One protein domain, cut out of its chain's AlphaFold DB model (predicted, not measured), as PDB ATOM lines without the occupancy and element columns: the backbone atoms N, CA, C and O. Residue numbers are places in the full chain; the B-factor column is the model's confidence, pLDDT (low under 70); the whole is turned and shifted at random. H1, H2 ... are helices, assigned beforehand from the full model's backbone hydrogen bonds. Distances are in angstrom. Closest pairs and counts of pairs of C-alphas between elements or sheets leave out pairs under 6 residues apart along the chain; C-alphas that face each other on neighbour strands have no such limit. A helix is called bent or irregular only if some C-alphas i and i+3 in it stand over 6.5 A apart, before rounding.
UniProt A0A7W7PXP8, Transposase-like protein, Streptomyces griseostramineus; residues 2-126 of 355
ATOM      1  N   GLU A   2      22.586 -43.809 -45.755       78.31
ATOM      2  CA  GLU A   2      21.718 -42.627 -45.925       78.31
ATOM      3  C   GLU A   2      22.444 -41.273 -45.812       78.31
ATOM      4  O   GLU A   2      22.243 -40.386 -46.635       78.31
ATOM      5  N   ASN A   3      23.388 -41.134 -44.875       84.06
ATOM      6  CA  ASN A   3      24.211 -39.920 -44.767       84.06
ATOM      7  C   ASN A   3      25.142 -39.700 -45.975       84.06
ATOM      8  O   ASN A   3      25.374 -38.559 -46.370       84.06
ATOM      9  N   ALA A   4      25.663 -40.776 -46.569       84.00
ATOM     10  CA  ALA A   4      26.501 -40.693 -47.766       84.00
ATOM     11  C   ALA A   4      25.655 -40.336 -49.000       84.00
ATOM     12  O   ALA A   4      26.064 -39.501 -49.805       84.00
ATOM     13  N   ILE A   5      24.423 -40.860 -49.088       85.81
ATOM     14  CA  ILE A   5      23.447 -40.452 -50.112       85.81
ATOM     15  C   ILE A   5      23.155 -38.956 -49.978       85.81
ATOM     16  O   ILE A   5      23.249 -38.229 -50.965       85.81
ATOM     17  N   ALA A   6      22.887 -38.471 -48.763       88.50
ATOM     18  CA  ALA A   6      22.624 -37.057 -48.517       88.50
ATOM     19  C   ALA A   6      23.793 -36.153 -48.934       88.50
ATOM     20  O   ALA A   6      23.591 -35.119 -49.572       88.50
ATOM     21  N   ALA A   7      25.024 -36.561 -48.615       90.38
ATOM     22  CA  ALA A   7      26.224 -35.837 -49.015       90.38
ATOM     23  C   ALA A   7      26.389 -35.788 -50.543       90.38
ATOM     24  O   ALA A   7      26.742 -34.737 -51.080       90.38
ATOM     25  N   CYS A   8      26.112 -36.889 -51.247       93.25
ATOM     26  CA  CYS A   8      26.146 -36.926 -52.707       93.25
ATOM     27  C   CYS A   8      25.030 -36.077 -53.334       93.25
ATOM     28  O   CYS A   8      25.312 -35.232 -54.181       93.25
ATOM     29  N   MET A   9      23.786 -36.208 -52.868       94.00
ATOM     30  CA  MET A   9      22.649 -35.436 -53.383       94.00
ATOM     31  C   MET A   9      22.867 -33.932 -53.216       94.00
ATOM     32  O   MET A   9      22.619 -33.160 -54.142       94.00
ATOM     33  N   LYS A  10      23.458 -33.523 -52.085       93.69
ATOM     34  CA  LYS A  10      23.856 -32.133 -51.852       93.69
ATOM     35  C   LYS A  10      24.883 -31.637 -52.877       93.69
ATOM     36  O   LYS A  10      24.791 -30.489 -53.305       93.69
ATOM     37  N   LYS A  11      25.842 -32.474 -53.297       93.38
ATOM     38  CA  LYS A  11      26.799 -32.131 -54.373       93.38
ATOM     39  C   LYS A  11      26.113 -31.994 -55.733       93.38
ATOM     40  O   LYS A  11      26.525 -31.156 -56.522       93.38
ATOM     41  N   GLN A  12      25.058 -32.773 -55.972       92.44
ATOM     42  CA  GLN A  12      24.217 -32.697 -57.174       92.44
ATOM     43  C   GLN A  12      23.217 -31.522 -57.137       92.44
ATOM     44  O   GLN A  12      22.409 -31.368 -58.046       92.44
ATOM     45  N   GLY A  13      23.261 -30.680 -56.095       93.19
ATOM     46  CA  GLY A  13      22.391 -29.511 -55.954       93.19
ATOM     47  C   GLY A  13      20.992 -29.821 -55.419       93.19
ATOM     48  O   GLY A  13      20.125 -28.952 -55.457       93.19
ATOM     49  N   PHE A  14      20.764 -31.029 -54.898       94.06
ATOM     50  CA  PHE A  14      19.474 -31.448 -54.363       94.06
ATOM     51  C   PHE A  14      19.491 -31.574 -52.838       94.06
ATOM     52  O   PHE A  14      20.453 -32.051 -52.234       94.06
ATOM     53  N   THR A  15      18.387 -31.183 -52.202       91.88
ATOM     54  CA  THR A  15      18.155 -31.476 -50.784       91.88
ATOM     55  C   THR A  15      17.797 -32.949 -50.628       91.88
ATOM     56  O   THR A  15      16.957 -33.469 -51.358       91.88
ATOM     57  N   TYR A  16      18.435 -33.623 -49.675       89.31
ATOM     58  CA  TYR A  16      18.114 -34.996 -49.311       89.31
ATOM     59  C   TYR A  16      18.219 -35.150 -47.798       89.31
ATOM     60  O   TYR A  16      19.294 -34.999 -47.216       89.31
ATOM     61  N   THR A  17      17.089 -35.437 -47.171       86.75
ATOM     62  CA  THR A  17      16.953 -35.823 -45.774       86.75
ATOM     63  C   THR A  17      17.324 -37.303 -45.657       86.75
ATOM     64  O   THR A  17      16.610 -38.136 -46.228       86.75
ATOM     65  N   PRO A  18      18.424 -37.654 -44.956       79.81
ATOM     66  CA  PRO A  18      18.775 -39.045 -44.696       79.81
ATOM     67  C   PRO A  18      17.597 -39.768 -44.051       79.81
ATOM     68  O   PRO A  18      17.060 -39.293 -43.047       79.81
ATOM     69  N   VAL A  19      17.214 -40.924 -44.591       68.12
ATOM     70  CA  VAL A  19      16.247 -41.771 -43.899       68.12
ATOM     71  C   VAL A  19      16.949 -42.302 -42.651       68.12
ATOM     72  O   VAL A  19      18.045 -42.861 -42.728       68.12
ATOM     73  N   ALA A  20      16.375 -42.082 -41.470       55.50
ATOM     74  CA  ALA A  20      16.924 -42.703 -40.274       55.50
ATOM     75  C   ALA A  20      16.905 -44.230 -40.490       55.50
ATOM     76  O   ALA A  20      15.892 -44.742 -40.977       55.50
ATOM     77  N   PRO A  21      17.988 -44.975 -40.178       51.97
ATOM     78  CA  PRO A  21      17.873 -46.429 -40.120       51.97
ATOM     79  C   PRO A  21      16.672 -46.752 -39.231       51.97
ATOM     80  O   PRO A  21      16.511 -46.071 -38.214       51.97
ATOM     81  N   GLU A  22      15.829 -47.723 -39.632       52.59
ATOM     82  CA  GLU A  22      14.736 -48.205 -38.776       52.59
ATOM     83  C   GLU A  22      15.309 -48.319 -37.371       52.59
ATOM     84  O   GLU A  22      16.280 -49.060 -37.176       52.59
ATOM     85  N   ASP A  23      14.791 -47.516 -36.434       48.81
ATOM     86  CA  ASP A  23      15.263 -47.562 -35.061       48.81
ATOM     87  C   ASP A  23      15.222 -49.044 -34.667       48.81
ATOM     88  O   ASP A  23      14.189 -49.698 -34.836       48.81
ATOM     89  N   PRO A  24      16.332 -49.649 -34.230       45.78
ATOM     90  CA  PRO A  24      16.303 -51.017 -33.740       45.78
ATOM     91  C   PRO A  24      15.248 -51.203 -32.634       45.78
ATOM     92  O   PRO A  24      14.670 -52.281 -32.507       45.78
ATOM     93  N   ALA A  25      14.933 -50.133 -31.893       42.81
ATOM     94  CA  ALA A  25      13.832 -50.038 -30.941       42.81
ATOM     95  C   ALA A  25      12.466 -49.673 -31.564       42.81
ATOM     96  O   ALA A  25      11.510 -49.479 -30.821       42.81
ATOM     97  N   ALA A  26      12.351 -49.610 -32.888       44.94
ATOM     98  CA  ALA A  26      11.127 -49.587 -33.696       44.94
ATOM     99  C   ALA A  26      11.019 -50.803 -34.645       44.94
ATOM    100  O   ALA A  26       9.979 -51.016 -35.271       44.94
ATOM    101  N   SER A  27      12.071 -51.629 -34.745       48.25
ATOM    102  CA  SER A  27      12.111 -52.777 -35.650       48.25
ATOM    103  C   SER A  27      11.145 -53.881 -35.208       48.25
ATOM    104  O   SER A  27      11.245 -54.457 -34.123       48.25
ATOM    105  N   TRP A  28      10.236 -54.240 -36.113       47.16
ATOM    106  CA  TRP A  28       9.265 -55.330 -35.976       47.16
ATOM    107  C   TRP A  28       9.880 -56.727 -36.186       47.16
ATOM    108  O   TRP A  28       9.162 -57.731 -36.198       47.16
ATOM    109  N   THR A  29      11.196 -56.823 -36.410       44.91
ATOM    110  CA  THR A  29      11.857 -58.086 -36.753       44.91
ATOM    111  C   THR A  29      11.794 -59.081 -35.586       44.91
ATOM    112  O   THR A  29      12.540 -59.049 -34.613       44.91
ATOM    113  N   THR A  30      10.858 -60.025 -35.698       42.41
ATOM    114  CA  THR A  30      10.545 -61.042 -34.679       42.41
ATOM    115  C   THR A  30      11.607 -62.138 -34.518       42.41
ATOM    116  O   THR A  30      11.435 -63.018 -33.680       42.41
ATOM    117  N   TYR A  31      12.684 -62.130 -35.308       36.16
ATOM    118  CA  TYR A  31      13.705 -63.179 -35.294       36.16
ATOM    119  C   TYR A  31      15.107 -62.568 -35.280       36.16
ATOM    120  O   TYR A  31      15.532 -61.984 -36.269       36.16
ATOM    121  N   GLY A  32      15.818 -62.740 -34.164       45.47
ATOM    122  CA  GLY A  32      17.275 -62.586 -34.105       45.47
ATOM    123  C   GLY A  32      17.842 -61.170 -33.957       45.47
ATOM    124  O   GLY A  32      19.057 -61.050 -33.859       45.47
ATOM    125  N   ALA A  33      17.025 -60.114 -33.904       50.06
ATOM    126  CA  ALA A  33      17.539 -58.777 -33.598       50.06
ATOM    127  C   ALA A  33      17.946 -58.658 -32.118       50.06
ATOM    128  O   ALA A  33      17.294 -59.228 -31.237       50.06
ATOM    129  N   ASP A  34      19.020 -57.906 -31.871       51.53
ATOM    130  CA  ASP A  34      19.619 -57.644 -30.561       51.53
ATOM    131  C   ASP A  34      18.543 -57.300 -29.506       51.53
ATOM    132  O   ASP A  34      17.755 -56.351 -29.633       51.53
ATOM    133  N   TYR A  35      18.461 -58.131 -28.465       52.31
ATOM    134  CA  TYR A  35      17.451 -58.016 -27.414       52.31
ATOM    135  C   TYR A  35      17.575 -56.693 -26.645       52.31
ATOM    136  O   TYR A  35      16.556 -56.117 -26.258       52.31
ATOM    137  N   ALA A  36      18.798 -56.180 -26.462       56.00
ATOM    138  CA  ALA A  36      19.025 -54.910 -25.779       56.00
ATOM    139  C   ALA A  36      18.444 -53.738 -26.581       56.00
ATOM    140  O   ALA A  36      17.813 -52.847 -26.011       56.00
ATOM    141  N   LEU A  37      18.584 -53.793 -27.908       52.44
ATOM    142  CA  LEU A  37      18.068 -52.788 -28.830       52.44
ATOM    143  C   LEU A  37      16.532 -52.797 -28.918       52.44
ATOM    144  O   LEU A  37      15.908 -51.741 -28.938       52.44
ATOM    145  N   THR A  38      15.896 -53.973 -28.893       58.44
ATOM    146  CA  THR A  38      14.430 -54.101 -29.065       58.44
ATOM    147  C   THR A  38      13.624 -54.001 -27.760       58.44
ATOM    148  O   THR A  38      12.391 -53.974 -27.789       58.44
ATOM    149  N   LYS A  39      14.283 -53.924 -26.594       65.06
ATOM    150  CA  LYS A  39      13.628 -53.944 -25.271       65.06
ATOM    151  C   LYS A  39      12.594 -52.828 -25.091       65.06
ATOM    152  O   LYS A  39      11.487 -53.108 -24.635       65.06
ATOM    153  N   LYS A  40      12.924 -51.591 -25.483       67.94
ATOM    154  CA  LYS A  40      12.013 -50.433 -25.371       67.94
ATOM    155  C   LYS A  40      10.772 -50.588 -26.253       67.94
ATOM    156  O   LYS A  40       9.668 -50.344 -25.774       67.94
ATOM    157  N   TYR A  41      10.935 -51.073 -27.488       69.25
ATOM    158  CA  TYR A  41       9.804 -51.393 -28.368       69.25
ATOM    159  C   TYR A  41       8.864 -52.398 -27.709       69.25
ATOM    160  O   TYR A  41       7.658 -52.185 -27.617       69.25
ATOM    161  N   ARG A  42       9.438 -53.500 -27.210       71.25
ATOM    162  CA  ARG A  42       8.675 -54.629 -26.676       71.25
ATOM    163  C   ARG A  42       7.959 -54.300 -25.376       71.25
ATOM    164  O   ARG A  42       6.902 -54.867 -25.120       71.25
ATOM    165  N   GLN A  43       8.498 -53.370 -24.588       73.81
ATOM    166  CA  GLN A  43       7.826 -52.841 -23.400       73.81
ATOM    167  C   GLN A  43       6.499 -52.153 -23.742       73.81
ATOM    168  O   GLN A  43       5.557 -52.269 -22.964       73.81
ATOM    169  N   LYS A  44       6.410 -51.470 -24.893       80.00
ATOM    170  CA  LYS A  44       5.189 -50.773 -25.320       80.00
ATOM    171  C   LYS A  44       4.297 -51.628 -26.226       80.00
ATOM    172  O   LYS A  44       3.093 -51.669 -26.020       80.00
ATOM    173  N   TYR A  45       4.870 -52.331 -27.200       68.56
ATOM    174  CA  TYR A  45       4.129 -52.976 -28.295       68.56
ATOM    175  C   TYR A  45       4.190 -54.514 -28.286       68.56
ATOM    176  O   TYR A  45       3.738 -55.173 -29.230       68.56
ATOM    177  N   GLY A  46       4.769 -55.120 -27.243       70.56
ATOM    178  CA  GLY A  46       4.984 -56.565 -27.171       70.56
ATOM    179  C   GLY A  46       5.882 -57.066 -28.306       70.56
ATOM    180  O   GLY A  46       6.836 -56.409 -28.703       70.56
ATOM    181  N   SER A  47       5.585 -58.229 -28.886       62.47
ATOM    182  CA  SER A  47       6.336 -58.748 -30.043       62.47
ATOM    183  C   SER A  47       6.055 -58.010 -31.364       62.47
ATOM    184  O   SER A  47       6.498 -58.472 -32.411       62.47
ATOM    185  N   GLY A  48       5.288 -56.911 -31.352       60.34
ATOM    186  CA  GLY A  48       4.935 -56.131 -32.544       60.34
ATOM    187  C   GLY A  48       3.837 -56.750 -33.420       60.34
ATOM    188  O   GLY A  48       3.192 -56.041 -34.181       60.34
ATOM    189  N   ILE A  49       3.554 -58.053 -33.275       57.38
ATOM    190  CA  ILE A  49       2.636 -58.820 -34.146       57.38
ATOM    191  C   ILE A  49       1.219 -58.229 -34.196       57.38
ATOM    192  O   ILE A  49       0.569 -58.275 -35.239       57.38
ATOM    193  N   TYR A  50       0.743 -57.683 -33.076       66.56
ATOM    194  CA  TYR A  50      -0.595 -57.099 -32.955       66.56
ATOM    195  C   TYR A  50      -0.568 -55.584 -32.727       66.56
ATOM    196  O   TYR A  50      -1.624 -54.989 -32.530       66.56
ATOM    197  N   ALA A  51       0.612 -54.954 -32.762       70.75
ATOM    198  CA  ALA A  51       0.784 -53.556 -32.381       70.75
ATOM    199  C   ALA A  51      -0.122 -52.627 -33.196       70.75
ATOM    200  O   ALA A  51      -0.889 -51.873 -32.614       70.75
ATOM    201  N   GLY A  52      -0.145 -52.762 -34.523       71.88
ATOM    202  CA  GLY A  52      -1.008 -51.941 -35.378       71.88
ATOM    203  C   GLY A  52      -2.519 -52.159 -35.215       71.88
ATOM    204  O   GLY A  52      -3.306 -51.333 -35.666       71.88
ATOM    205  N   ILE A  53      -2.946 -53.257 -34.582       71.12
ATOM    206  CA  ILE A  53      -4.362 -53.502 -34.252       71.12
ATOM    207  C   ILE A  53      -4.705 -52.873 -32.899       71.12
ATOM    208  O   ILE A  53      -5.787 -52.320 -32.734       71.12
ATOM    209  N   VAL A  54      -3.789 -52.972 -31.933       81.00
ATOM    210  CA  VAL A  54      -3.974 -52.465 -30.565       81.00
ATOM    211  C   VAL A  54      -3.783 -50.945 -30.496       81.00
ATOM    212  O   VAL A  54      -4.450 -50.285 -29.707       81.00
ATOM    213  N   TYR A  55      -2.917 -50.394 -31.345       82.00
ATOM    214  CA  TYR A  55      -2.567 -48.976 -31.401       82.00
ATOM    215  C   TYR A  55      -2.800 -48.422 -32.819       82.00
ATOM    216  O   TYR A  55      -1.839 -48.115 -33.522       82.00
ATOM    217  N   PRO A  56      -4.058 -48.330 -33.287       78.81
ATOM    218  CA  PRO A  56      -4.372 -47.956 -34.667       78.81
ATOM    219  C   PRO A  56      -3.948 -46.525 -35.032       78.81
ATOM    220  O   PRO A  56      -3.635 -46.277 -36.196       78.81
ATOM    221  N   ASP A  57      -3.872 -45.626 -34.052       86.12
ATOM    222  CA  ASP A  57      -3.542 -44.206 -34.251       86.12
ATOM    223  C   ASP A  57      -2.081 -43.865 -33.897       86.12
ATOM    224  O   ASP A  57      -1.669 -42.711 -33.976       86.12
ATOM    225  N   ASP A  58      -1.280 -44.856 -33.492       77.50
ATOM    226  CA  ASP A  58       0.127 -44.663 -33.132       77.50
ATOM    227  C   ASP A  58       1.019 -44.953 -34.345       77.50
ATOM    228  O   ASP A  58       1.141 -46.105 -34.773       77.50
ATOM    229  N   ALA A  59       1.656 -43.923 -34.906       70.81
ATOM    230  CA  ALA A  59       2.570 -44.066 -36.043       70.81
ATOM    231  C   ALA A  59       3.819 -44.910 -35.711       70.81
ATOM    232  O   ALA A  59       4.456 -45.447 -36.607       70.81
ATOM    233  N   GLY A  60       4.156 -45.090 -34.426       71.19
ATOM    234  CA  GLY A  60       5.234 -45.982 -33.993       71.19
ATOM    235  C   GLY A  60       4.829 -47.460 -33.908       71.19
ATOM    236  O   GLY A  60       5.685 -48.324 -33.698       71.19
ATOM    237  N   ALA A  61       3.539 -47.779 -34.042       72.06
ATOM    238  CA  ALA A  61       3.040 -49.147 -34.061       72.06
ATOM    239  C   ALA A  61       2.982 -49.667 -35.502       72.06
ATOM    240  O   ALA A  61       2.029 -49.408 -36.232       72.06
ATOM    241  N   SER A  62       3.986 -50.452 -35.894       63.69
ATOM    242  CA  SER A  62       4.071 -51.022 -37.242       63.69
ATOM    243  C   SER A  62       2.765 -51.722 -37.655       63.69
ATOM    244  O   SER A  62       2.225 -52.580 -36.944       63.69
ATOM    245  N   GLY A  63       2.238 -51.334 -38.815       63.06
ATOM    246  CA  GLY A  63       0.963 -51.779 -39.358       63.06
ATOM    247  C   GLY A  63      -0.275 -51.102 -38.760       63.06
ATOM    248  O   GLY A  63      -1.376 -51.625 -38.966       63.06
ATOM    249  N   SER A  64      -0.148 -50.000 -38.015       73.56
ATOM    250  CA  SER A  64      -1.286 -49.177 -37.580       73.56
ATOM    251  C   SER A  64      -1.898 -48.392 -38.748       73.56
ATOM    252  O   SER A  64      -1.387 -48.409 -39.868       73.56
ATOM    253  N   ALA A  65      -3.053 -47.756 -38.542       71.25
ATOM    254  CA  ALA A  65      -3.634 -46.879 -39.559       71.25
ATOM    255  C   ALA A  65      -2.781 -45.612 -39.750       71.25
ATOM    256  O   ALA A  65      -2.600 -45.188 -40.888       71.25
ATOM    257  N   ALA A  66      -2.210 -45.082 -38.664       66.44
ATOM    258  CA  ALA A  66      -1.282 -43.955 -38.693       66.44
ATOM    259  C   ALA A  66       0.062 -44.297 -39.371       66.44
ATOM    260  O   ALA A  66       0.526 -43.531 -40.204       66.44
ATOM    261  N   ASP A  67       0.639 -45.476 -39.105       65.94
ATOM    262  CA  ASP A  67       1.869 -45.964 -39.762       65.94
ATOM    263  C   ASP A  67       1.670 -46.143 -41.278       65.94
ATOM    264  O   ASP A  67       2.498 -45.734 -42.087       65.94
ATOM    265  N   ARG A  68       0.512 -46.674 -41.698       59.00
ATOM    266  CA  ARG A  68       0.178 -46.841 -43.126       59.00
ATOM    267  C   ARG A  68      -0.121 -45.538 -43.866       59.00
ATOM    268  O   ARG A  68      -0.067 -45.536 -45.090       59.00
ATOM    269  N   GLN A  69      -0.505 -44.471 -43.166       55.12
ATOM    270  CA  GLN A  69      -0.682 -43.158 -43.797       55.12
ATOM    271  C   GLN A  69       0.662 -42.510 -44.147       55.12
ATOM    272  O   GLN A  69       0.711 -41.729 -45.094       55.12
ATOM    273  N   ASP A  70       1.732 -42.868 -43.433       52.16
ATOM    274  CA  ASP A  70       3.067 -42.279 -43.591       52.16
ATOM    275  C   ASP A  70       4.043 -43.197 -44.356       52.16
ATOM    276  O   ASP A  70       4.987 -42.729 -44.987       52.16
ATOM    277  N   SER A  71       3.790 -44.514 -44.410       50.38
ATOM    278  CA  SER A  71       4.686 -45.486 -45.063       50.38
ATOM    279  C   SER A  71       4.887 -45.281 -46.572       50.38
ATOM    280  O   SER A  71       5.856 -45.795 -47.133       50.38
ATOM    281  N   ASP A  72       3.982 -44.554 -47.233       46.88
ATOM    282  CA  ASP A  72       4.046 -44.263 -48.673       46.88
ATOM    283  C   ASP A  72       4.728 -42.911 -48.980       46.88
ATOM    284  O   ASP A  72       5.048 -42.629 -50.139       46.88
ATOM    285  N   ARG A  73       4.990 -42.074 -47.964       61.00
ATOM    286  CA  ARG A  73       5.578 -40.738 -48.124       61.00
ATOM    287  C   ARG A  73       7.006 -40.744 -47.587       61.00
ATOM    288  O   ARG A  73       7.255 -40.709 -46.391       61.00
ATOM    289  N   THR A  74       7.987 -40.818 -48.485       69.88
ATOM    290  CA  THR A  74       9.401 -40.761 -48.070       69.88
ATOM    291  C   THR A  74       9.705 -39.421 -47.375       69.88
ATOM    292  O   THR A  74       9.092 -38.419 -47.750       69.88
ATOM    293  N   PRO A  75      10.709 -39.329 -46.478       77.50
ATOM    294  CA  PRO A  75      11.133 -38.056 -45.867       77.50
ATOM    295  C   PRO A  75      11.530 -36.959 -46.870       77.50
ATOM    296  O   PRO A  75      11.694 -35.799 -46.505       77.50
ATOM    297  N   ASN A  76      11.711 -37.337 -48.137       83.69
ATOM    298  CA  ASN A  76      12.067 -36.456 -49.239       83.69
ATOM    299  C   ASN A  76      10.885 -36.129 -50.162       83.69
ATOM    300  O   ASN A  76      11.055 -35.335 -51.082       83.69
ATOM    301  N   ALA A  77       9.703 -36.716 -49.945       82.00
ATOM    302  CA  ALA A  77       8.544 -36.548 -50.820       82.00
ATOM    303  C   ALA A  77       8.120 -35.077 -50.919       82.00
ATOM    304  O   ALA A  77       7.934 -34.576 -52.020       82.00
ATOM    305  N   ASP A  78       8.083 -34.369 -49.788       85.00
ATOM    306  CA  ASP A  78       7.704 -32.953 -49.735       85.00
ATOM    307  C   ASP A  78       8.665 -32.077 -50.533       85.00
ATOM    308  O   ASP A  78       8.237 -31.203 -51.280       85.00
ATOM    309  N   TYR A  79       9.969 -32.340 -50.416       87.69
ATOM    310  CA  TYR A  79      10.970 -31.639 -51.212       87.69
ATOM    311  C   TYR A  79      10.802 -31.959 -52.699       87.69
ATOM    312  O   TYR A  79      10.737 -31.046 -53.519       87.69
ATOM    313  N   VAL A  80      10.670 -33.238 -53.054       86.50
ATOM    314  CA  VAL A  80      10.490 -33.667 -54.446       86.50
ATOM    315  C   VAL A  80       9.232 -33.052 -55.052       86.50
ATOM    316  O   VAL A  80       9.271 -32.626 -56.201       86.50
ATOM    317  N   ASP A  81       8.142 -32.924 -54.299       87.81
ATOM    318  CA  ASP A  81       6.890 -32.334 -54.775       87.81
ATOM    319  C   ASP A  81       7.002 -30.851 -55.138       87.81
ATOM    320  O   ASP A  81       6.249 -30.389 -55.997       87.81
ATOM    321  N   THR A  82       7.979 -30.133 -54.573       92.88
ATOM    322  CA  THR A  82       8.272 -28.732 -54.936       92.88
ATOM    323  C   THR A  82       9.006 -28.577 -56.273       92.88
ATOM    324  O   THR A  82       9.078 -27.469 -56.802       92.88
ATOM    325  N   LEU A  83       9.546 -29.666 -56.832       92.50
ATOM    326  CA  LEU A  83      10.353 -29.655 -58.053       92.50
ATOM    327  C   LEU A  83       9.488 -29.692 -59.326       92.50
ATOM    328  O   LEU A  83       8.447 -30.358 -59.375       92.50
ATOM    329  N   THR A  84       9.952 -29.040 -60.398       94.88
ATOM    330  CA  THR A  84       9.343 -29.178 -61.737       94.88
ATOM    331  C   THR A  84       9.510 -30.606 -62.276       94.88
ATOM    332  O   THR A  84      10.368 -31.345 -61.794       94.88
ATOM    333  N   PRO A  85       8.737 -31.035 -63.290       93.06
ATOM    334  CA  PRO A  85       8.896 -32.364 -63.887       93.06
ATOM    335  C   PRO A  85      10.331 -32.670 -64.346       93.06
ATOM    336  O   PRO A  85      10.829 -33.774 -64.129       93.06
ATOM    337  N   GLU A  86      11.021 -31.682 -64.914       91.06
ATOM    338  CA  GLU A  86      12.412 -31.795 -65.364       91.06
ATOM    339  C   GLU A  86      13.368 -31.938 -64.175       91.06
ATOM    340  O   GLU A  86      14.259 -32.786 -64.179       91.06
ATOM    341  N   GLN A  87      13.148 -31.154 -63.117       91.69
ATOM    342  CA  GLN A  87      13.923 -31.246 -61.881       91.69
ATOM    343  C   GLN A  87      13.674 -32.563 -61.138       91.69
ATOM    344  O   GLN A  87      14.606 -33.108 -60.556       91.69
ATOM    345  N   LYS A  88      12.451 -33.108 -61.180       90.25
ATOM    346  CA  LYS A  88      12.124 -34.434 -60.634       90.25
ATOM    347  C   LYS A  88      12.882 -35.534 -61.371       90.25
ATOM    348  O   LYS A  88      13.449 -36.407 -60.721       90.25
ATOM    349  N   ALA A  89      12.939 -35.473 -62.703       88.19
ATOM    350  CA  ALA A  89      13.716 -36.422 -63.499       88.19
ATOM    351  C   ALA A  89      15.213 -36.357 -63.145       88.19
ATOM    352  O   ALA A  89      15.811 -37.390 -62.851       88.19
ATOM    353  N   ALA A  90      15.778 -35.147 -63.067       91.25
ATOM    354  CA  ALA A  90      17.169 -34.939 -62.663       91.25
ATOM    355  C   ALA A  90      17.441 -35.386 -61.213       91.25
ATOM    356  O   ALA A  90      18.483 -35.973 -60.935       91.25
ATOM    357  N   TYR A  91      16.494 -35.172 -60.293       91.25
ATOM    358  CA  TYR A  91      16.578 -35.654 -58.914       91.25
ATOM    359  C   TYR A  91      16.605 -37.185 -58.855       91.25
ATOM    360  O   TYR A  91      17.429 -37.758 -58.145       91.25
ATOM    361  N   SER A  92      15.724 -37.863 -59.597       87.06
ATOM    362  CA  SER A  92      15.691 -39.329 -59.657       87.06
ATOM    363  C   SER A  92      16.954 -39.913 -60.290       87.06
ATOM    364  O   SER A  92      17.468 -40.913 -59.797       87.06
ATOM    365  N   GLU A  93      17.478 -39.283 -61.341       89.62
ATOM    366  CA  GLU A  93      18.739 -39.680 -61.972       89.62
ATOM    367  C   GLU A  93      19.934 -39.492 -61.025       89.62
ATOM    368  O   GLU A  93      20.749 -40.404 -60.872       89.62
ATOM    369  N   ALA A  94      20.001 -38.351 -60.329       91.31
ATOM    370  CA  ALA A  94      21.034 -38.057 -59.340       91.31
ATOM    371  C   ALA A  94      20.985 -39.022 -58.150       91.31
ATOM    372  O   ALA A  94      22.022 -39.537 -57.729       91.31
ATOM    373  N   LEU A  95      19.787 -39.312 -57.629       89.88
ATOM    374  CA  LEU A  95      19.608 -40.288 -56.557       89.88
ATOM    375  C   LEU A  95      20.062 -41.676 -57.012       89.88
ATOM    376  O   LEU A  95      20.742 -42.380 -56.264       89.88
ATOM    377  N   GLY A  96      19.766 -42.012 -58.265       86.88
ATOM    378  CA  GLY A  96      20.074 -43.295 -58.862       86.88
ATOM    379  C   GLY A  96      19.065 -44.370 -58.486       86.88
ATOM    380  O   GLY A  96      18.141 -44.160 -57.697       86.88
ATOM    381  N   ALA A  97      19.228 -45.530 -59.110       73.00
ATOM    382  CA  ALA A  97      18.307 -46.643 -58.988       73.00
ATOM    383  C   ALA A  97      18.962 -47.847 -58.308       73.00
ATOM    384  O   ALA A  97      20.166 -48.112 -58.421       73.00
ATOM    385  N   PHE A  98      18.108 -48.625 -57.649       63.56
ATOM    386  CA  PHE A  98      18.443 -49.964 -57.202       63.56
ATOM    387  C   PHE A  98      18.710 -50.856 -58.423       63.56
ATOM    388  O   PHE A  98      17.992 -50.743 -59.417       63.56
ATOM    389  N   PRO A  99      19.675 -51.787 -58.345       65.69
ATOM    390  CA  PRO A  99      19.941 -52.712 -59.438       65.69
ATOM    391  C   PRO A  99      18.681 -53.516 -59.768       65.69
ATOM    392  O   PRO A  99      18.149 -54.206 -58.895       65.69
ATOM    393  N   ASP A 100      18.218 -53.448 -61.021       60.34
ATOM    394  CA  ASP A 100      17.133 -54.296 -61.516       60.34
ATOM    395  C   ASP A 100      17.699 -55.596 -62.121       60.34
ATOM    396  O   ASP A 100      18.220 -55.605 -63.246       60.34
ATOM    397  N   PRO A 101      17.520 -56.749 -61.445       51.22
ATOM    398  CA  PRO A 101      17.988 -58.029 -61.959       51.22
ATOM    399  C   PRO A 101      17.309 -58.433 -63.274       51.22
ATOM    400  O   PRO A 101      17.810 -59.323 -63.962       51.22
ATOM    401  N   LYS A 102      16.155 -57.838 -63.616       53.91
ATOM    402  CA  LYS A 102      15.418 -58.106 -64.861       53.91
ATOM    403  C   LYS A 102      15.970 -57.315 -66.044       53.91
ATOM    404  O   LYS A 102      15.951 -57.848 -67.151       53.91
ATOM    405  N   ALA A 103      16.470 -56.100 -65.811       65.06
ATOM    406  CA  ALA A 103      17.128 -55.271 -66.823       65.06
ATOM    407  C   ALA A 103      18.589 -55.692 -67.079       65.06
ATOM    408  O   ALA A 103      19.216 -55.240 -68.031       65.06
ATOM    409  N   GLY A 104      19.134 -56.588 -66.244       54.03
ATOM    410  CA  GLY A 104      20.533 -57.017 -66.315       54.03
ATOM    411  C   GLY A 104      21.497 -56.060 -65.609       54.03
ATOM    412  O   GLY A 104      22.708 -56.291 -65.637       54.03
ATOM    413  N   GLU A 105      20.971 -55.032 -64.940       59.91
ATOM    414  CA  GLU A 105      21.730 -54.118 -64.100       59.91
ATOM    415  C   GLU A 105      22.156 -54.833 -62.819       59.91
ATOM    416  O   GLU A 105      21.348 -55.371 -62.061       59.91
ATOM    417  N   LYS A 106      23.469 -54.885 -62.593       61.34
ATOM    418  CA  LYS A 106      24.050 -55.597 -61.444       61.34
ATOM    419  C   LYS A 106      24.437 -54.671 -60.299       61.34
ATOM    420  O   LYS A 106      24.636 -55.155 -59.188       61.34
ATOM    421  N   ASN A 107      24.534 -53.371 -60.567       70.81
ATOM    422  CA  ASN A 107      25.101 -52.394 -59.652       70.81
ATOM    423  C   ASN A 107      24.116 -51.255 -59.411       70.81
ATOM    424  O   ASN A 107      23.387 -50.860 -60.316       70.81
ATOM    425  N   TRP A 108      24.149 -50.728 -58.195       78.88
ATOM    426  CA  TRP A 108      23.479 -49.488 -57.835       78.88
ATOM    427  C   TRP A 108      24.078 -48.318 -58.622       78.88
ATOM    428  O   TRP A 108      25.286 -48.300 -58.892       78.88
ATOM    429  N   THR A 109      23.242 -47.349 -58.978       84.75
ATOM    430  CA  THR A 109      23.628 -46.162 -59.755       84.75
ATOM    431  C   THR A 109      23.420 -44.878 -58.950       84.75
ATOM    432  O   THR A 109      22.900 -44.922 -57.834       84.75
ATOM    433  N   GLY A 110      23.884 -43.741 -59.482       90.12
ATOM    434  CA  GLY A 110      23.767 -42.423 -58.846       90.12
ATOM    435  C   GLY A 110      24.345 -42.360 -57.428       90.12
ATOM    436  O   GLY A 110      25.256 -43.113 -57.064       90.12
ATOM    437  N   CYS A 111      23.783 -41.473 -56.614       90.44
ATOM    438  CA  CYS A 111      24.183 -41.270 -55.226       90.44
ATOM    439  C   CYS A 111      23.977 -42.500 -54.340       90.44
ATOM    440  O   CYS A 111      24.752 -42.713 -53.407       90.44
ATOM    441  N   GLN A 112      22.990 -43.347 -54.641       84.12
ATOM    442  CA  GLN A 112      22.846 -44.635 -53.966       84.12
ATOM    443  C   GLN A 112      24.026 -45.574 -54.255       84.12
ATOM    444  O   GLN A 112      24.523 -46.238 -53.348       84.12
ATOM    445  N   GLY A 113      24.510 -45.613 -55.498       84.81
ATOM    446  CA  GLY A 113      25.668 -46.420 -55.885       84.81
ATOM    447  C   GLY A 113      26.993 -45.913 -55.322       84.81
ATOM    448  O   GLY A 113      27.843 -46.719 -54.944       84.81
ATOM    449  N   GLU A 114      27.177 -44.596 -55.233       85.56
ATOM    450  CA  GLU A 114      28.335 -44.005 -54.551       85.56
ATOM    451  C   GLU A 114      28.329 -44.329 -53.056       85.56
ATOM    452  O   GLU A 114      29.334 -44.804 -52.528       85.56
ATOM    453  N   ALA A 115      27.180 -44.169 -52.398       85.69
ATOM    454  CA  ALA A 115      27.026 -44.496 -50.989       85.69
ATOM    455  C   ALA A 115      27.217 -46.001 -50.707       85.69
ATOM    456  O   ALA A 115      27.816 -46.351 -49.688       85.69
ATOM    457  N   ASP A 116      26.774 -46.898 -51.601       79.50
ATOM    458  CA  ASP A 116      27.027 -48.347 -51.487       79.50
ATOM    459  C   ASP A 116      28.522 -48.659 -51.522       79.50
ATOM    460  O   ASP A 116      29.015 -49.389 -50.662       79.50
ATOM    461  N   LYS A 117      29.259 -48.043 -52.452       81.06
ATOM    462  CA  LYS A 117      30.718 -48.197 -52.550       81.06
ATOM    463  C   LYS A 117      31.452 -47.585 -51.363       81.06
ATOM    464  O   LYS A 117      32.449 -48.145 -50.926       81.06
ATOM    465  N   GLU A 118      30.991 -46.457 -50.836       82.00
ATOM    466  CA  GLU A 118      31.609 -45.820 -49.670       82.00
ATOM    467  C   GLU A 118      31.435 -46.673 -48.406       82.00
ATOM    468  O   GLU A 118      32.378 -46.864 -47.643       82.00
ATOM    469  N   VAL A 119      30.235 -47.220 -48.196       74.75
ATOM    470  CA  VAL A 119      29.894 -47.965 -46.976       74.75
ATOM    471  C   VAL A 119      30.383 -49.408 -47.028       74.75
ATOM    472  O   VAL A 119      30.837 -49.937 -46.016       74.75
ATOM    473  N   TYR A 120      30.255 -50.062 -48.182       68.62
ATOM    474  CA  TYR A 120      30.525 -51.491 -48.338       68.62
ATOM    475  C   TYR A 120      31.746 -51.789 -49.218       68.62
ATOM    476  O   TYR A 120      32.120 -52.954 -49.369       68.62
ATOM    477  N   GLY A 121      32.398 -50.774 -49.786       74.31
ATOM    478  CA  GLY A 121      33.595 -50.952 -50.604       74.31
ATOM    479  C   GLY A 121      33.334 -51.782 -51.860       74.31
ATOM    480  O   GLY A 121      32.318 -51.642 -52.540       74.31
ATOM    481  N   SER A 122      34.273 -52.679 -52.168       65.50
ATOM    482  CA  SER A 122      34.168 -53.646 -53.266       65.50
ATOM    483  C   SER A 122      33.442 -54.939 -52.881       65.50
ATOM    484  O   SER A 122      33.431 -55.874 -53.683       65.50
ATOM    485  N   ALA A 123      32.885 -55.033 -51.666       64.44
ATOM    486  CA  ALA A 123      32.292 -56.270 -51.181       64.44
ATOM    487  C   ALA A 123      31.064 -56.643 -52.020       64.44
ATOM    488  O   ALA A 123      30.046 -55.948 -52.061       64.44
ATOM    489  N   SER A 124      31.150 -57.789 -52.680       60.72
ATOM    490  CA  SER A 124      30.045 -58.398 -53.399       60.72
ATOM    491  C   SER A 124      28.885 -58.717 -52.452       60.72
ATOM    492  O   SER A 124      29.045 -58.933 -51.249       60.72
ATOM    493  N   ALA A 125      27.679 -58.851 -53.010       55.00
ATOM    494  CA  ALA A 125      26.521 -59.323 -52.249       55.00
ATOM    495  C   ALA A 125      26.771 -60.678 -51.551       55.00
ATOM    496  O   ALA A 125      26.175 -60.957 -50.509       55.00
ATOM    497  N   GLN A 126      27.661 -61.505 -52.108       51.69
ATOM    498  CA  GLN A 126      28.052 -62.781 -51.526       51.69
ATOM    499  C   GLN A 126      28.947 -62.596 -50.295       51.69
ATOM    500  O   GLN A 126      28.669 -63.210 -49.270       51.69
TER     501      GLN A 126
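This is residues 2 to 126 of the 355 residues of the protein "Transposase-like protein" of Streptomyces griseostramineus (UniProt A0A7W7PXP8). The model is a loose, open frame with two groups of helices at opposite ends and an empty middle. At one end H6 and H7 follow one another nearly in line, with H1 packed on H7 and H5 near H6; at the other H2, H3 and H4 form a loose string among loops, and residues 12 to 34 and 71 to 76 cross between the two ends. The printed part has 125 residues with seven named helices, H1 to H7 in chain order, and no named strand; the class is all helix, though only 58 residues, under half, are in named elements. The whole is loose, with a radius of gyration of the C-alphas of 17.7 A and spans of 44 by 38 by 29 A.

H6 is residues 85 to 95, 15.2 A from first to last C-alpha, and H7 is residues 110 to 120, 15.4 A, ending with C-alpha 120 at (30.525, -51.491, -48.338). H1, residues 2 to 11, is 14.4 A long and begins with C-alpha 2 at (21.718, -42.627, -45.925). H2, residues 35 to 45, is 14.3 A long and begins with C-alpha 35 at (17.451, -58.016, -27.414); it is irregular, with C-alphas 37 and 40 at 7.4 A. The short helices are H3, residues 51 to 54, H4, residues 65 to 70, and H5, residues 77 to 81.

H6 and H7 touch, their closest C-alphas being Leu 95 and Cys 111 at 4.9 A, and run the same way at a shallow tilt of 17 degrees. H1 touches H7, closest at the C-alphas of Ala 4 and Ala 115, 5.0 A, opposite ways at a steep tilt of 44 degrees. H1 and H6 only just touch, with 3 pairs of C-alphas within 8 A, the closest Met 9 and Leu 95 at 6.5 A. H5 and H6 are close but not clearly touching, with the C-alphas of Val 80 and Lys 88 closest at 6.4 A. H2 and H3 are likewise close but not clearly touching, at the C-alphas of Tyr 45 and Ala 51, 5.3 A, as are H3 and H4, at Gly 52 and Ala 65, 7.1 A. H4 and H5 are apart, and so are H1 and H2. Every O i to N i+4 pair is within hydrogen-bond range in H1, H5, H6 and H7, against 4 of 7 in H2 and 1 of 2 in H4; H3 is too short for such a pair.

The C-alphas farthest apart, of Gln 43 and Glu 86, are 47.2 A apart. The printed part has no cut; the links H1 to H2 and H6 to H7 are long, of 23 and 14 residues. The mean pLDDT of the printed part is 72.2, and 54 residues are under 70, among them residues 19 to 41, 66 to 74 and 98 to 106.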